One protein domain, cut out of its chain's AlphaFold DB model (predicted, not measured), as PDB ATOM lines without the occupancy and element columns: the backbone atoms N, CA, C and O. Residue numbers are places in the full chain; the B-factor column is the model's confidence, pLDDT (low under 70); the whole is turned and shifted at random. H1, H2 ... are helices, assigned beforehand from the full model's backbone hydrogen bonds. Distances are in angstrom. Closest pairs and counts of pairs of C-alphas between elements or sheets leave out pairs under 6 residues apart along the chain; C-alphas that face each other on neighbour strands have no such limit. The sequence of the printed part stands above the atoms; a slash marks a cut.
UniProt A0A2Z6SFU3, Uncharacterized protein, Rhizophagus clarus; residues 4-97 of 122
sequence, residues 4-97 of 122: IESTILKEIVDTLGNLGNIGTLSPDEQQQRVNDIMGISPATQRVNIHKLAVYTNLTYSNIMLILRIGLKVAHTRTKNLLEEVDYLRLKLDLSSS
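AT A GLANCE: This is residues 4 to 97 of the 122 residues of an uncharacterized protein of Rhizophagus clarus (UniProt A0A2Z6SFU3). One long helix, H5, is the axis of this model; H1, H2 and H4 pack round its first part, with the short H3 beside it, while residues 78 to 97 stick out as a bare arm that makes the length. H2 runs side by side with H5, H1 crosses it steeply, and H4 sits at its beginning. The printed part has 94 residues with five named helices, H1 to H5 in order along the chain, and no named strand: all helix. It is loose, with a radius of gyration of the C-alphas of 17.4 A and spans of 58 by 26 by 25 A.

HOW THE PARTS SIT: Start with H5, residues 60 to 96, the hub. H2, residues 27 to 38, touches residues 61 to 72 of H5 alone, at a shallow tilt of 8 degrees, the same way; the closest C-alphas, of Pro 27 and Ser 61, are 5.8 A apart. H1, residues 4 to 19, touches H5 at a steep tilt of 54 degrees, opposite ways, closest at the C-alphas of Glu 11 and Val 73, 6.5 A. H4, residues 49 to 56, touches H5 and is only just about perpendicular to it at 72 degrees; the C-alphas of Ala 53 and Tyr 60 are closest, at 5.6 A. H3, residues 42 to 45, only just touches H5, with 3 pairs of C-alphas within 8 A, the closest those of Thr 44 and Leu 67 at 7.3 A. H1 and H4 are apart. Every O i to N i+4 pair is within hydrogen-bond range in H1, H2, H4 and H5; H3 is too short for one.

IN THESE COORDINATES: Find C-alpha 60 at (11.014, -47.190, 39.146); from there H5 runs 53.3 A to C-alpha 96 at (46.416, -43.593, -0.503). H1 begins at C-alpha 4 at (38.562, -42.260, 29.913) and runs 23.0 A; H2 measures 16.2 A, H4 10.3 A and H3 5.4 A.

THE WHOLE: Look at Asn 57 and Ser 97, whose C-alphas are the two farthest apart, 59.4 A. The printed part has no cut, and no link is long. Residues 95 to 97 have pLDDT under 70.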
ATOM      1  N   ILE A   4      39.832 -41.683  30.365       84.94
ATOM      2  CA  ILE A   4      38.562 -42.260  29.913       84.94
ATOM      3  C   ILE A   4      37.503 -42.135  31.011       84.94
ATOM      4  O   ILE A   4      36.430 -41.586  30.756       84.94
ATOM      5  N   GLU A   5      37.822 -42.571  32.232       86.25
ATOM      6  CA  GLU A   5      36.921 -42.473  33.389       86.25
ATOM      7  C   GLU A   5      36.529 -41.023  33.683       86.25
ATOM      8  O   GLU A   5      35.353 -40.738  33.891       86.25
ATOM      9  N   SER A   6      37.489 -40.094  33.638       88.94
ATOM     10  CA  SER A   6      37.226 -38.666  33.849       88.94
ATOM     11  C   SER A   6      36.269 -38.097  32.798       88.94
ATOM     12  O   SER A   6      35.345 -37.356  33.135       88.94
ATOM     13  N   THR A   7      36.434 -38.492  31.535       88.94
ATOM     14  CA  THR A   7      35.557 -38.031  30.450       88.94
ATOM     15  C   THR A   7      34.149 -38.621  30.590       88.94
ATOM     16  O   THR A   7      33.170 -37.913  30.383       88.94
ATOM     17  N   ILE A   8      34.027 -39.900  30.975       89.88
ATOM     18  CA  ILE A   8      32.721 -40.545  31.219       89.88
ATOM     19  C   ILE A   8      32.004 -39.849  32.374       89.88
ATOM     20  O   ILE A   8      30.824 -39.523  32.270       89.88
ATOM     21  N   LEU A   9      32.724 -39.587  33.467       91.75
ATOM     22  CA  LEU A   9      32.170 -38.894  34.622       91.75
ATOM     23  C   LEU A   9      31.669 -37.500  34.239       91.75
ATOM     24  O   LEU A   9      30.563 -37.132  34.625       91.75
ATOM     25  N   LYS A  10      32.441 -36.755  33.442       91.88
ATOM     26  CA  LYS A  10      32.017 -35.447  32.935       91.88
ATOM     27  C   LYS A  10      30.721 -35.547  32.126       91.88
ATOM     28  O   LYS A  10      29.787 -34.812  32.407       91.88
ATOM     29  N   GLU A  11      30.621 -36.488  31.188       91.31
ATOM     30  CA  GLU A  11      29.404 -36.678  30.380       91.31
ATOM     31  C   GLU A  11      28.177 -37.041  31.234       91.31
ATOM     32  O   GLU A  11      27.070 -36.568  30.962       91.31
ATOM     33  N   ILE A  12      28.359 -37.856  32.279       92.75
ATOM     34  CA  ILE A  12      27.301 -38.176  33.248       92.75
ATOM     35  C   ILE A  12      26.855 -36.909  33.983       92.75
ATOM     36  O   ILE A  12      25.655 -36.649  34.074       92.75
ATOM     37  N   VAL A  13      27.806 -36.119  34.489       93.06
ATOM     38  CA  VAL A  13      27.536 -34.872  35.220       93.06
ATOM     39  C   VAL A  13      26.834 -33.857  34.323       93.06
ATOM     40  O   VAL A  13      25.822 -33.301  34.734       93.06
ATOM     41  N   ASP A  14      27.299 -33.671  33.089       92.94
ATOM     42  CA  ASP A  14      26.685 -32.764  32.115       92.94
ATOM     43  C   ASP A  14      25.253 -33.220  31.776       92.94
ATOM     44  O   ASP A  14      24.321 -32.416  31.728       92.94
ATOM     45  N   THR A  15      25.042 -34.530  31.610       92.44
ATOM     46  CA  THR A  15      23.709 -35.103  31.362       92.44
ATOM     47  C   THR A  15      22.765 -34.874  32.544       92.44
ATOM     48  O   THR A  15      21.611 -34.495  32.340       92.44
ATOM     49  N   LEU A  16      23.241 -35.075  33.775       92.38
ATOM     50  CA  LEU A  16      22.482 -34.786  34.994       92.38
ATOM     51  C   LEU A  16      22.197 -33.287  35.142       92.38
ATOM     52  O   LEU A  16      21.075 -32.914  35.475       92.38
ATOM     53  N   GLY A  17      23.175 -32.433  34.839       93.81
ATOM     54  CA  GLY A  17      23.028 -30.980  34.855       93.81
ATOM     55  C   GLY A  17      21.928 -30.504  33.910       93.81
ATOM     56  O   GLY A  17      21.090 -29.695  34.305       93.81
ATOM     57  N   ASN A  18      21.853 -31.080  32.707       93.81
ATOM     58  CA  ASN A  18      20.795 -30.774  31.740       93.81
ATOM     59  C   ASN A  18      19.397 -31.176  32.232       93.81
ATOM     60  O   ASN A  18      18.422 -30.509  31.897       93.81
ATOM     61  N   LEU A  19      19.283 -32.234  33.044       93.62
ATOM     62  CA  LEU A  19      18.015 -32.643  33.663       93.62
ATOM     63  C   LEU A  19      17.558 -31.702  34.796       93.62
ATOM     64  O   LEU A  19      16.382 -31.732  35.180       93.62
ATOM     65  N   GLY A  20      18.454 -30.861  35.317       93.31
ATOM     66  CA  GLY A  20      18.176 -29.911  36.393       93.31
ATOM     67  C   GLY A  20      17.731 -30.591  37.691       93.31
ATOM     68  O   GLY A  20      18.145 -31.705  38.010       93.31
ATOM     69  N   ASN A  21      16.839 -29.935  38.442       92.56
ATOM     70  CA  ASN A  21      16.297 -30.435  39.715       92.56
ATOM     71  C   ASN A  21      15.277 -31.578  39.531       92.56
ATOM     72  O   ASN A  21      14.200 -31.570  40.128       92.56
ATOM     73  N   ILE A  22      15.598 -32.569  38.701       92.56
ATOM     74  CA  ILE A  22      14.702 -33.670  38.337       92.56
ATOM     75  C   ILE A  22      14.191 -34.456  39.549       92.56
ATOM     76  O   ILE A  22      13.038 -34.865  39.563       92.56
ATOM     77  N   GLY A  23      14.991 -34.585  40.611       88.81
ATOM     78  CA  GLY A  23      14.587 -35.282  41.838       88.81
ATOM     79  C   GLY A  23      13.438 -34.621  42.612       88.81
ATOM     80  O   GLY A  23      12.869 -35.261  43.489       88.81
ATOM     81  N   THR A  24      13.084 -33.370  42.299       92.00
ATOM     82  CA  THR A  24      11.945 -32.660  42.919       92.00
ATOM     83  C   THR A  24      10.611 -32.927  42.224       92.00
ATOM     84  O   THR A  24       9.562 -32.568  42.751       92.00
ATOM     85  N   LEU A  25      10.650 -33.545  41.043       91.62
ATOM     86  CA  LEU A  25       9.475 -33.814  40.225       91.62
ATOM     87  C   LEU A  25       8.811 -35.133  40.623       91.62
ATOM     88  O   LEU A  25       9.475 -36.050  41.119       91.62
ATOM     89  N   SER A  26       7.522 -35.264  40.320       90.31
ATOM     90  CA  SER A  26       6.825 -36.550  40.392       90.31
ATOM     91  C   SER A  26       7.396 -37.555  39.373       90.31
ATOM     92  O   SER A  26       8.004 -37.153  38.380       90.31
ATOM     93  N   PRO A  27       7.214 -38.874  39.565       86.06
ATOM     94  CA  PRO A  27       7.714 -39.895  38.639       86.06
ATOM     95  C   PRO A  27       7.361 -39.670  37.160       86.06
ATOM     96  O   PRO A  27       8.232 -39.820  36.300       86.06
ATOM     97  N   ASP A  28       6.125 -39.265  36.871       88.12
ATOM     98  CA  ASP A  28       5.655 -39.037  35.501       88.12
ATOM     99  C   ASP A  28       6.327 -37.802  34.885       88.12
ATOM    100  O   ASP A  28       6.790 -37.830  33.744       88.12
ATOM    101  N   GLU A  29       6.481 -36.733  35.668       92.94
ATOM    102  CA  GLU A  29       7.201 -35.526  35.252       92.94
ATOM    103  C   GLU A  29       8.701 -35.785  35.056       92.94
ATOM    104  O   GLU A  29       9.308 -35.236  34.133       92.94
ATOM    105  N   GLN A  30       9.311 -36.644  35.882       91.25
ATOM    106  CA  GLN A  30      10.690 -37.093  35.678       91.25
ATOM    107  C   GLN A  30      10.822 -37.825  34.343       91.25
ATOM    108  O   GLN A  30      11.742 -37.544  33.573       91.25
ATOM    109  N   GLN A  31       9.898 -38.741  34.044       87.88
ATOM    110  CA  GLN A  31       9.903 -39.479  32.785       87.88
ATOM    111  C   GLN A  31       9.720 -38.553  31.583       87.88
ATOM    112  O   GLN A  31      10.467 -38.671  30.608       87.88
ATOM    113  N   GLN A  32       8.778 -37.613  31.664       91.25
ATOM    114  CA  GLN A  32       8.552 -36.637  30.606       91.25
ATOM    115  C   GLN A  32       9.806 -35.791  30.365       91.25
ATOM    116  O   GLN A  32      10.298 -35.737  29.241       91.25
ATOM    117  N   ARG A  33      10.407 -35.237  31.425       93.31
ATOM    118  CA  ARG A  33      11.622 -34.417  31.312       93.31
ATOM    119  C   ARG A  33      12.803 -35.183  30.716       93.31
ATOM    120  O   ARG A  33      13.547 -34.637  29.902       93.31
ATOM    121  N   VAL A  34      12.977 -36.452  31.085       91.81
ATOM    122  CA  VAL A  34      14.009 -37.309  30.482       91.81
ATOM    123  C   VAL A  34      13.752 -37.518  28.994       91.81
ATOM    124  O   VAL A  34      14.696 -37.458  28.207       91.81
ATOM    125  N   ASN A  35      12.501 -37.749  28.595       90.62
ATOM    126  CA  ASN A  35      12.151 -37.907  27.187       90.62
ATOM    127  C   ASN A  35      12.352 -36.610  26.394       90.62
ATOM    128  O   ASN A  35      12.861 -36.675  25.278       90.62
ATOM    129  N   ASP A  36      12.029 -35.453  26.971       92.81
ATOM    130  CA  ASP A  36      12.193 -34.152  26.315       92.81
ATOM    131  C   ASP A  36      13.676 -33.822  26.072       92.81
ATOM    132  O   ASP A  36      14.052 -33.371  24.993       92.81
ATOM    133  N   ILE A  37      14.542 -34.091  27.054       91.81
ATOM    134  CA  ILE A  37      15.971 -33.741  26.980       91.81
ATOM    135  C   ILE A  37      16.788 -34.799  26.231       91.81
ATOM    136  O   ILE A  37      17.714 -34.478  25.485       91.81
ATOM    137  N   MET A  38      16.491 -36.082  26.445       90.50
ATOM    138  CA  MET A  38      17.290 -37.187  25.905       90.50
ATOM    139  C   MET A  38      16.638 -37.898  24.714       90.50
ATOM    140  O   MET A  38      17.240 -38.833  24.183       90.50
ATOM    141  N   GLY A  39      15.431 -37.498  24.310       87.81
ATOM    142  CA  GLY A  39      14.623 -38.172  23.294       87.81
ATOM    143  C   GLY A  39      13.927 -39.433  23.815       87.81
ATOM    144  O   GLY A  39      14.136 -39.884  24.940       87.81
ATOM    145  N   ILE A  40      13.110 -40.074  22.984       84.19
ATOM    146  CA  ILE A  40      12.489 -41.360  23.327       84.19
ATOM    147  C   ILE A  40      13.457 -42.491  22.966       84.19
ATOM    148  O   ILE A  40      14.003 -42.526  21.866       84.19
ATOM    149  N   SER A  41      13.664 -43.437  23.886       82.12
ATOM    150  CA  SER A  41      14.499 -44.618  23.654       82.12
ATOM    151  C   SER A  41      13.634 -45.880  23.635       82.12
ATOM    152  O   SER A  41      13.085 -46.262  24.671       82.12
ATOM    153  N   PRO A  42      13.543 -46.586  22.495       79.50
ATOM    154  CA  PRO A  42      12.864 -47.880  22.425       79.50
ATOM    155  C   PRO A  42      13.554 -48.955  23.279       79.50
ATOM    156  O   PRO A  42      12.922 -49.917  23.709       79.50
ATOM    157  N   ALA A  43      14.856 -48.799  23.549       75.88
ATOM    158  CA  ALA A  43      15.638 -49.776  24.303       75.88
ATOM    159  C   ALA A  43      15.124 -49.942  25.741       75.88
ATOM    160  O   ALA A  43      15.068 -51.062  26.245       75.88
ATOM    161  N   THR A  44      14.672 -48.858  26.383       76.50
ATOM    162  CA  THR A  44      14.138 -48.926  27.751       76.50
ATOM    163  C   THR A  44      12.769 -49.590  27.842       76.50
ATOM    164  O   THR A  44      12.431 -50.102  28.901       76.50
ATOM    165  N   GLN A  45      12.007 -49.660  26.745       76.69
ATOM    166  CA  GLN A  45      10.715 -50.362  26.719       76.69
ATOM    167  C   GLN A  45      10.875 -51.887  26.798       76.69
ATOM    168  O   GLN A  45       9.965 -52.585  27.233       76.69
ATOM    169  N   ARG A  46      12.038 -52.415  26.393       81.69
ATOM    170  CA  ARG A  46      12.342 -53.855  26.452       81.69
ATOM    171  C   ARG A  46      12.781 -54.315  27.841       81.69
ATOM    172  O   ARG A  46      12.865 -55.515  28.088       81.69
ATOM    173  N   VAL A  47      13.087 -53.379  28.738       83.94
ATOM    174  CA  VAL A  47      13.546 -53.681  30.094       83.94
ATOM    175  C   VAL A  47      12.343 -53.756  31.027       83.94
ATOM    176  O   VAL A  47      11.558 -52.817  31.123       83.94
ATOM    177  N   ASN A  48      12.218 -54.855  31.774       87.06
ATOM    178  CA  ASN A  48      11.211 -54.958  32.827       87.06
ATOM    179  C   ASN A  48      11.667 -54.175  34.071       87.06
ATOM    180  O   ASN A  48      12.235 -54.737  35.010       87.06
ATOM    181  N   ILE A  49      11.437 -52.860  34.053       85.94
ATOM    182  CA  ILE A  49      11.853 -51.939  35.120       85.94
ATOM    183  C   ILE A  49      11.173 -52.289  36.449       85.94
ATOM    184  O   ILE A  49      11.809 -52.205  37.493       85.94
ATOM    185  N   HIS A  50       9.920 -52.756  36.427       86.38
ATOM    186  CA  HIS A  50       9.222 -53.177  37.643       86.38
ATOM    187  C   HIS A  50       9.941 -54.343  38.335       86.38
ATOM    188  O   HIS A  50      10.196 -54.297  39.535       86.38
ATOM    189  N   LYS A  51      10.347 -55.362  37.568       91.88
ATOM    190  CA  LYS A  51      11.111 -56.495  38.104       91.88
ATOM    191  C   LYS A  51      12.444 -56.039  38.710       91.88
ATOM    192  O   LYS A  51      12.826 -56.514  39.775       91.88
ATOM    193  N   LEU A  52      13.131 -55.096  38.061       90.00
ATOM    194  CA  LEU A  52      14.363 -54.507  38.595       90.00
ATOM    195  C   LEU A  52      14.112 -53.712  39.882       90.00
ATOM    196  O   LEU A  52      14.909 -53.824  40.810       90.00
ATOM    197  N   ALA A  53      13.011 -52.962  39.967       91.00
ATOM    198  CA  ALA A  53      12.625 -52.209  41.162       91.00
ATOM    199  C   ALA A  53      12.444 -53.133  42.367       91.00
ATOM    200  O   ALA A  53      13.028 -52.890  43.420       91.00
ATOM    201  N   VAL A  54      11.732 -54.247  42.175       92.31
ATOM    202  CA  VAL A  54      11.540 -55.267  43.215       92.31
ATOM    203  C   VAL A  54      12.872 -55.875  43.657       92.31
ATOM    204  O   VAL A  54      13.125 -55.981  44.852       92.31
ATOM    205  N   TYR A  55      13.747 -56.252  42.719       94.88
ATOM    206  CA  TYR A  55      15.017 -56.896  43.075       94.88
ATOM    207  C   TYR A  55      16.037 -55.967  43.727       94.88
ATOM    208  O   TYR A  55      16.826 -56.413  44.554       94.88
ATOM    209  N   THR A  56      16.066 -54.700  43.323       92.88
ATOM    210  CA  THR A  56      17.079 -53.740  43.786       92.88
ATOM    211  C   THR A  56      16.591 -52.874  44.940       92.88
ATOM    212  O   THR A  56      17.386 -52.134  45.512       92.88
ATOM    213  N   ASN A  57      15.300 -52.960  45.286       93.25
ATOM    214  CA  ASN A  57      14.636 -52.059  46.225       93.25
ATOM    215  C   ASN A  57      14.842 -50.571  45.862       93.25
ATOM    216  O   ASN A  57      14.976 -49.706  46.727       93.25
ATOM    217  N   LEU A  58      14.905 -50.277  44.561       90.31
ATOM    218  CA  LEU A  58      14.979 -48.923  44.027       90.31
ATOM    219  C   LEU A  58      13.633 -48.529  43.431       90.31
ATOM    220  O   LEU A  58      12.879 -49.363  42.931       90.31
ATOM    221  N   THR A  59      13.348 -47.229  43.434       88.12
ATOM    222  CA  THR A  59      12.156 -46.713  42.763       88.12
ATOM    223  C   THR A  59      12.263 -46.933  41.254       88.12
ATOM    224  O   THR A  59      13.353 -46.907  40.672       88.12
ATOM    225  N   TYR A  60      11.109 -47.109  40.605       87.69
ATOM    226  CA  TYR A  60      11.014 -47.190  39.146       87.69
ATOM    227  C   TYR A  60      11.765 -46.030  38.477       87.69
ATOM    228  O   TYR A  60      12.555 -46.246  37.557       87.69
ATOM    229  N   SER A  61      11.568 -44.811  38.986       85.56
ATOM    230  CA  SER A  61      12.183 -43.603  38.443       85.56
ATOM    231  C   SER A  61      13.703 -43.607  38.559       85.56
ATOM    232  O   SER A  61      14.375 -43.258  37.593       85.56
ATOM    233  N   ASN A  62      14.263 -44.071  39.682       88.81
ATOM    234  CA  ASN A  62      15.715 -44.161  39.847       88.81
ATOM    235  C   ASN A  62      16.327 -45.133  38.834       88.81
ATOM    236  O   ASN A  62      17.325 -44.812  38.194       88.81
ATOM    237  N   ILE A  63      15.710 -46.300  38.638       90.88
ATOM    238  CA  ILE A  63      16.189 -47.282  37.655       90.88
ATOM    239  C   ILE A  63      16.073 -46.727  36.238       90.88
ATOM    240  O   ILE A  63      17.007 -46.861  35.447       90.88
ATOM    241  N   MET A  64      14.948 -46.085  35.919       88.56
ATOM    242  CA  MET A  64      14.737 -45.447  34.625       88.56
ATOM    243  C   MET A  64      15.816 -44.389  34.362       88.56
ATOM    244  O   MET A  64      16.455 -44.435  33.313       88.56
ATOM    245  N   LEU A  65      16.104 -43.516  35.331       89.81
ATOM    246  CA  LEU A  65      17.155 -42.502  35.224       89.81
ATOM    247  C   LEU A  65      18.535 -43.121  34.994       89.81
ATOM    248  O   LEU A  65      19.222 -42.729  34.052       89.81
ATOM    249  N   ILE A  66      18.917 -44.124  35.791       91.00
ATOM    250  CA  ILE A  66      20.200 -44.828  35.651       91.00
ATOM    251  C   ILE A  66      20.338 -45.421  34.243       91.00
ATOM    252  O   ILE A  66      21.343 -45.193  33.566       91.00
ATOM    253  N   LEU A  67      19.314 -46.138  33.766       90.94
ATOM    254  CA  LEU A  67      19.320 -46.750  32.435       90.94
ATOM    255  C   LEU A  67      19.396 -45.701  31.323       90.94
ATOM    256  O   LEU A  67      20.144 -45.870  30.360       90.94
ATOM    257  N   ARG A  68      18.630 -44.614  31.442       90.75
ATOM    258  CA  ARG A  68      18.554 -43.562  30.425       90.75
ATOM    259  C   ARG A  68      19.848 -42.766  30.319       90.75
ATOM    260  O   ARG A  68      20.302 -42.533  29.199       90.75
ATOM    261  N   ILE A  69      20.465 -42.419  31.446       91.44
ATOM    262  CA  ILE A  69      21.773 -41.753  31.478       91.44
ATOM    263  C   ILE A  69      22.844 -42.687  30.908       91.44
ATOM    264  O   ILE A  69      23.588 -42.288  30.014       91.44
ATOM    265  N   GLY A  70      22.874 -43.950  31.350       90.38
ATOM    266  CA  GLY A  70      23.829 -44.940  30.850       90.38
ATOM    267  C   GLY A  70      23.742 -45.133  29.334       90.38
ATOM    268  O   GLY A  70      24.757 -45.080  28.642       90.38
ATOM    269  N   LEU A  71      22.527 -45.270  28.794       90.25
ATOM    270  CA  LEU A  71      22.300 -45.375  27.349       90.25
ATOM    271  C   LEU A  71      22.728 -44.114  26.594       90.25
ATOM    272  O   LEU A  71      23.318 -44.225  25.521       90.25
ATOM    273  N   LYS A  72      22.451 -42.921  27.132       89.88
ATOM    274  CA  LYS A  72      22.841 -41.652  26.503       89.88
ATOM    275  C   LYS A  72      24.361 -41.522  26.398       89.88
ATOM    276  O   LYS A  72      24.863 -41.177  25.325       89.88
ATOM    277  N   VAL A  73      25.079 -41.821  27.478       89.81
ATOM    278  CA  VAL A  73      26.549 -41.781  27.518       89.81
ATOM    279  C   VAL A  73      27.136 -42.817  26.559       89.81
ATOM    280  O   VAL A  73      27.955 -42.472  25.709       89.81
ATOM    281  N   ALA A  74      26.647 -44.061  26.608       88.44
ATOM    282  CA  ALA A  74      27.090 -45.117  25.702       88.44
ATOM    283  C   ALA A  74      26.859 -44.746  24.228       88.44
ATOM    284  O   ALA A  74      27.772 -44.857  23.417       88.44
ATOM    285  N   HIS A  75      25.673 -44.235  23.885       88.50
ATOM    286  CA  HIS A  75      25.349 -43.837  22.515       88.50
ATOM    287  C   HIS A  75      26.231 -42.688  22.017       88.50
ATOM    288  O   HIS A  75      26.724 -42.738  20.893       88.50
ATOM    289  N   THR A  76      26.467 -41.678  22.859       86.50
ATOM    290  CA  THR A  76      27.348 -40.549  22.524       86.50
ATOM    291  C   THR A  76      28.763 -41.040  22.227       86.50
ATOM    292  O   THR A  76      29.362 -40.646  21.232       86.50
ATOM    293  N   ARG A  77      29.271 -41.985  23.023       85.44
ATOM    294  CA  ARG A  77      30.591 -42.582  22.798       85.44
ATOM    295  C   ARG A  77      30.668 -43.426  21.546       85.44
ATOM    296  O   ARG A  77      31.619 -43.276  20.788       85.44
ATOM    297  N   THR A  78      29.681 -44.286  21.317       86.94
ATOM    298  CA  THR A  78      29.624 -45.077  20.087       86.94
ATOM    299  C   THR A  78      29.600 -44.163  18.868       86.94
ATOM    300  O   THR A  78      30.325 -44.422  17.916       86.94
ATOM    301  N   LYS A  79      28.838 -43.065  18.913       86.56
ATOM    302  CA  LYS A  79      28.809 -42.071  17.840       86.56
ATOM    303  C   LYS A  79      30.180 -41.415  17.624       86.56
ATOM    304  O   LYS A  79      30.656 -41.421  16.499       86.56
ATOM    305  N   ASN A  80      30.832 -40.931  18.682       84.38
ATOM    306  CA  ASN A  80      32.153 -40.296  18.572       84.38
ATOM    307  C   ASN A  80      33.211 -41.258  18.003       84.38
ATOM    308  O   ASN A  80      34.024 -40.861  17.177       84.38
ATOM    309  N   LEU A  81      33.181 -42.530  18.415       85.81
ATOM    310  CA  LEU A  81      34.083 -43.555  17.882       85.81
ATOM    311  C   LEU A  81      33.815 -43.840  16.404       85.81
ATOM    312  O   LEU A  81      34.758 -44.013  15.642       85.81
ATOM    313  N   LEU A  82      32.546 -43.891  15.990       86.88
ATOM    314  CA  LEU A  82      32.193 -44.058  14.579       86.88
ATOM    315  C   LEU A  82      32.679 -42.870  13.743       86.88
ATOM    316  O   LEU A  82      33.289 -43.084  12.703       86.88
ATOM    317  N   GLU A  83      32.495 -41.639  14.227       87.50
ATOM    318  CA  GLU A  83      32.999 -40.431  13.562       87.50
ATOM    319  C   GLU A  83      34.534 -40.427  13.456       87.50
ATOM    320  O   GLU A  83      35.083 -40.046  12.423       87.50
ATOM    321  N   GLU A  84      35.243 -40.898  14.487       86.50
ATOM    322  CA  GLU A  84      36.702 -41.041  14.457       86.50
ATOM    323  C   GLU A  84      37.152 -42.117  13.458       86.50
ATOM    324  O   GLU A  84      38.095 -41.899  12.697       86.50
ATOM    325  N   VAL A  85      36.455 -43.256  13.407       87.62
ATOM    326  CA  VAL A  85      36.708 -44.314  12.418       87.62
ATOM    327  C   VAL A  85      36.471 -43.802  10.997       87.62
ATOM    328  O   VAL A  85      37.313 -44.028  10.126       87.62
ATOM    329  N   ASP A  86      35.379 -43.077  10.759       87.62
ATOM    330  CA  ASP A  86      35.068 -42.485   9.456       87.62
ATOM    331  C   ASP A  86      36.111 -41.433   9.056       87.62
ATOM    332  O   ASP A  86      36.572 -41.411   7.912       87.62
ATOM    333  N   TYR A  87      36.557 -40.610  10.006       88.50
ATOM    334  CA  TYR A  87      37.632 -39.645   9.788       88.50
ATOM    335  C   TYR A  87      38.962 -40.328   9.441       88.50
ATOM    336  O   TYR A  87      39.642 -39.924   8.493       88.50
ATOM    337  N   LEU A  88      39.339 -41.382  10.170       87.19
ATOM    338  CA  LEU A  88      40.553 -42.152   9.892       87.19
ATOM    339  C   LEU A  88      40.482 -42.840   8.528       87.19
ATOM    340  O   LEU A  88      41.477 -42.845   7.804       87.19
ATOM    341  N   ARG A  89      39.311 -43.365   8.154       85.69
ATOM    342  CA  ARG A  89      39.066 -43.948   6.832       85.69
ATOM    343  C   ARG A  89      39.231 -42.910   5.725       85.69
ATOM    344  O   ARG A  89      39.984 -43.154   4.789       85.69
ATOM    345  N   LEU A  90      38.620 -41.733   5.868       85.88
ATOM    346  CA  LEU A  90      38.769 -40.633   4.911       85.88
ATOM    347  C   LEU A  90      40.233 -40.191   4.783       85.88
ATOM    348  O   LEU A  90      40.732 -39.975   3.680       85.88
ATOM    349  N   LYS A  91      40.945 -40.073   5.907       84.56
ATOM    350  CA  LYS A  91      42.366 -39.713   5.917       84.56
ATOM    351  C   LYS A  91      43.220 -40.772   5.220       84.56
ATOM    352  O   LYS A  91      44.143 -40.414   4.488       84.56
ATOM    353  N   LEU A  92      42.910 -42.054   5.420       81.50
ATOM    354  CA  LEU A  92      43.582 -43.155   4.740       81.50
ATOM    355  C   LEU A  92      43.335 -43.094   3.228       81.50
ATOM    356  O   LEU A  92      44.303 -43.138   2.470       81.50
ATOM    357  N   ASP A  93      42.088 -42.901   2.796       78.75
ATOM    358  CA  ASP A  93      41.710 -42.766   1.381       78.75
ATOM    359  C   ASP A  93      42.402 -41.554   0.718       78.75
ATOM    360  O   ASP A  93      42.916 -41.651  -0.396       78.75
ATOM    361  N   LEU A  94      42.527 -40.428   1.430       73.69
ATOM    362  CA  LEU A  94      43.270 -39.247   0.964       73.69
ATOM    363  C   LEU A  94      44.789 -39.474   0.903       73.69
ATOM    364  O   LEU A  94      45.450 -38.953   0.009       73.69
ATOM    365  N   SER A  95      45.352 -40.247   1.836       66.69
ATOM    366  CA  SER A  95      46.788 -40.573   1.865       66.69
ATOM    367  C   SER A  95      47.195 -41.672   0.879       66.69
ATOM    368  O   SER A  95      48.365 -41.771   0.515       66.69
ATOM    369  N   SER A  96      46.233 -42.494   0.450       59.78
ATOM    370  CA  SER A  96      46.416 -43.593  -0.503       59.78
ATOM    371  C   SER A  96      45.991 -43.230  -1.923       59.78
ATOM    372  O   SER A  96      46.269 -43.995  -2.845       59.78
ATOM    373  N   SER A  97      45.409 -42.046  -2.139       47.91
ATOM    374  CA  SER A  97      45.383 -41.432  -3.458       47.91
ATOM    375  C   SER A  97      46.817 -41.017  -3.791       47.91
ATOM    376  O   SER A  97      47.298 -40.033  -3.220       47.91
TER     377      SER A  97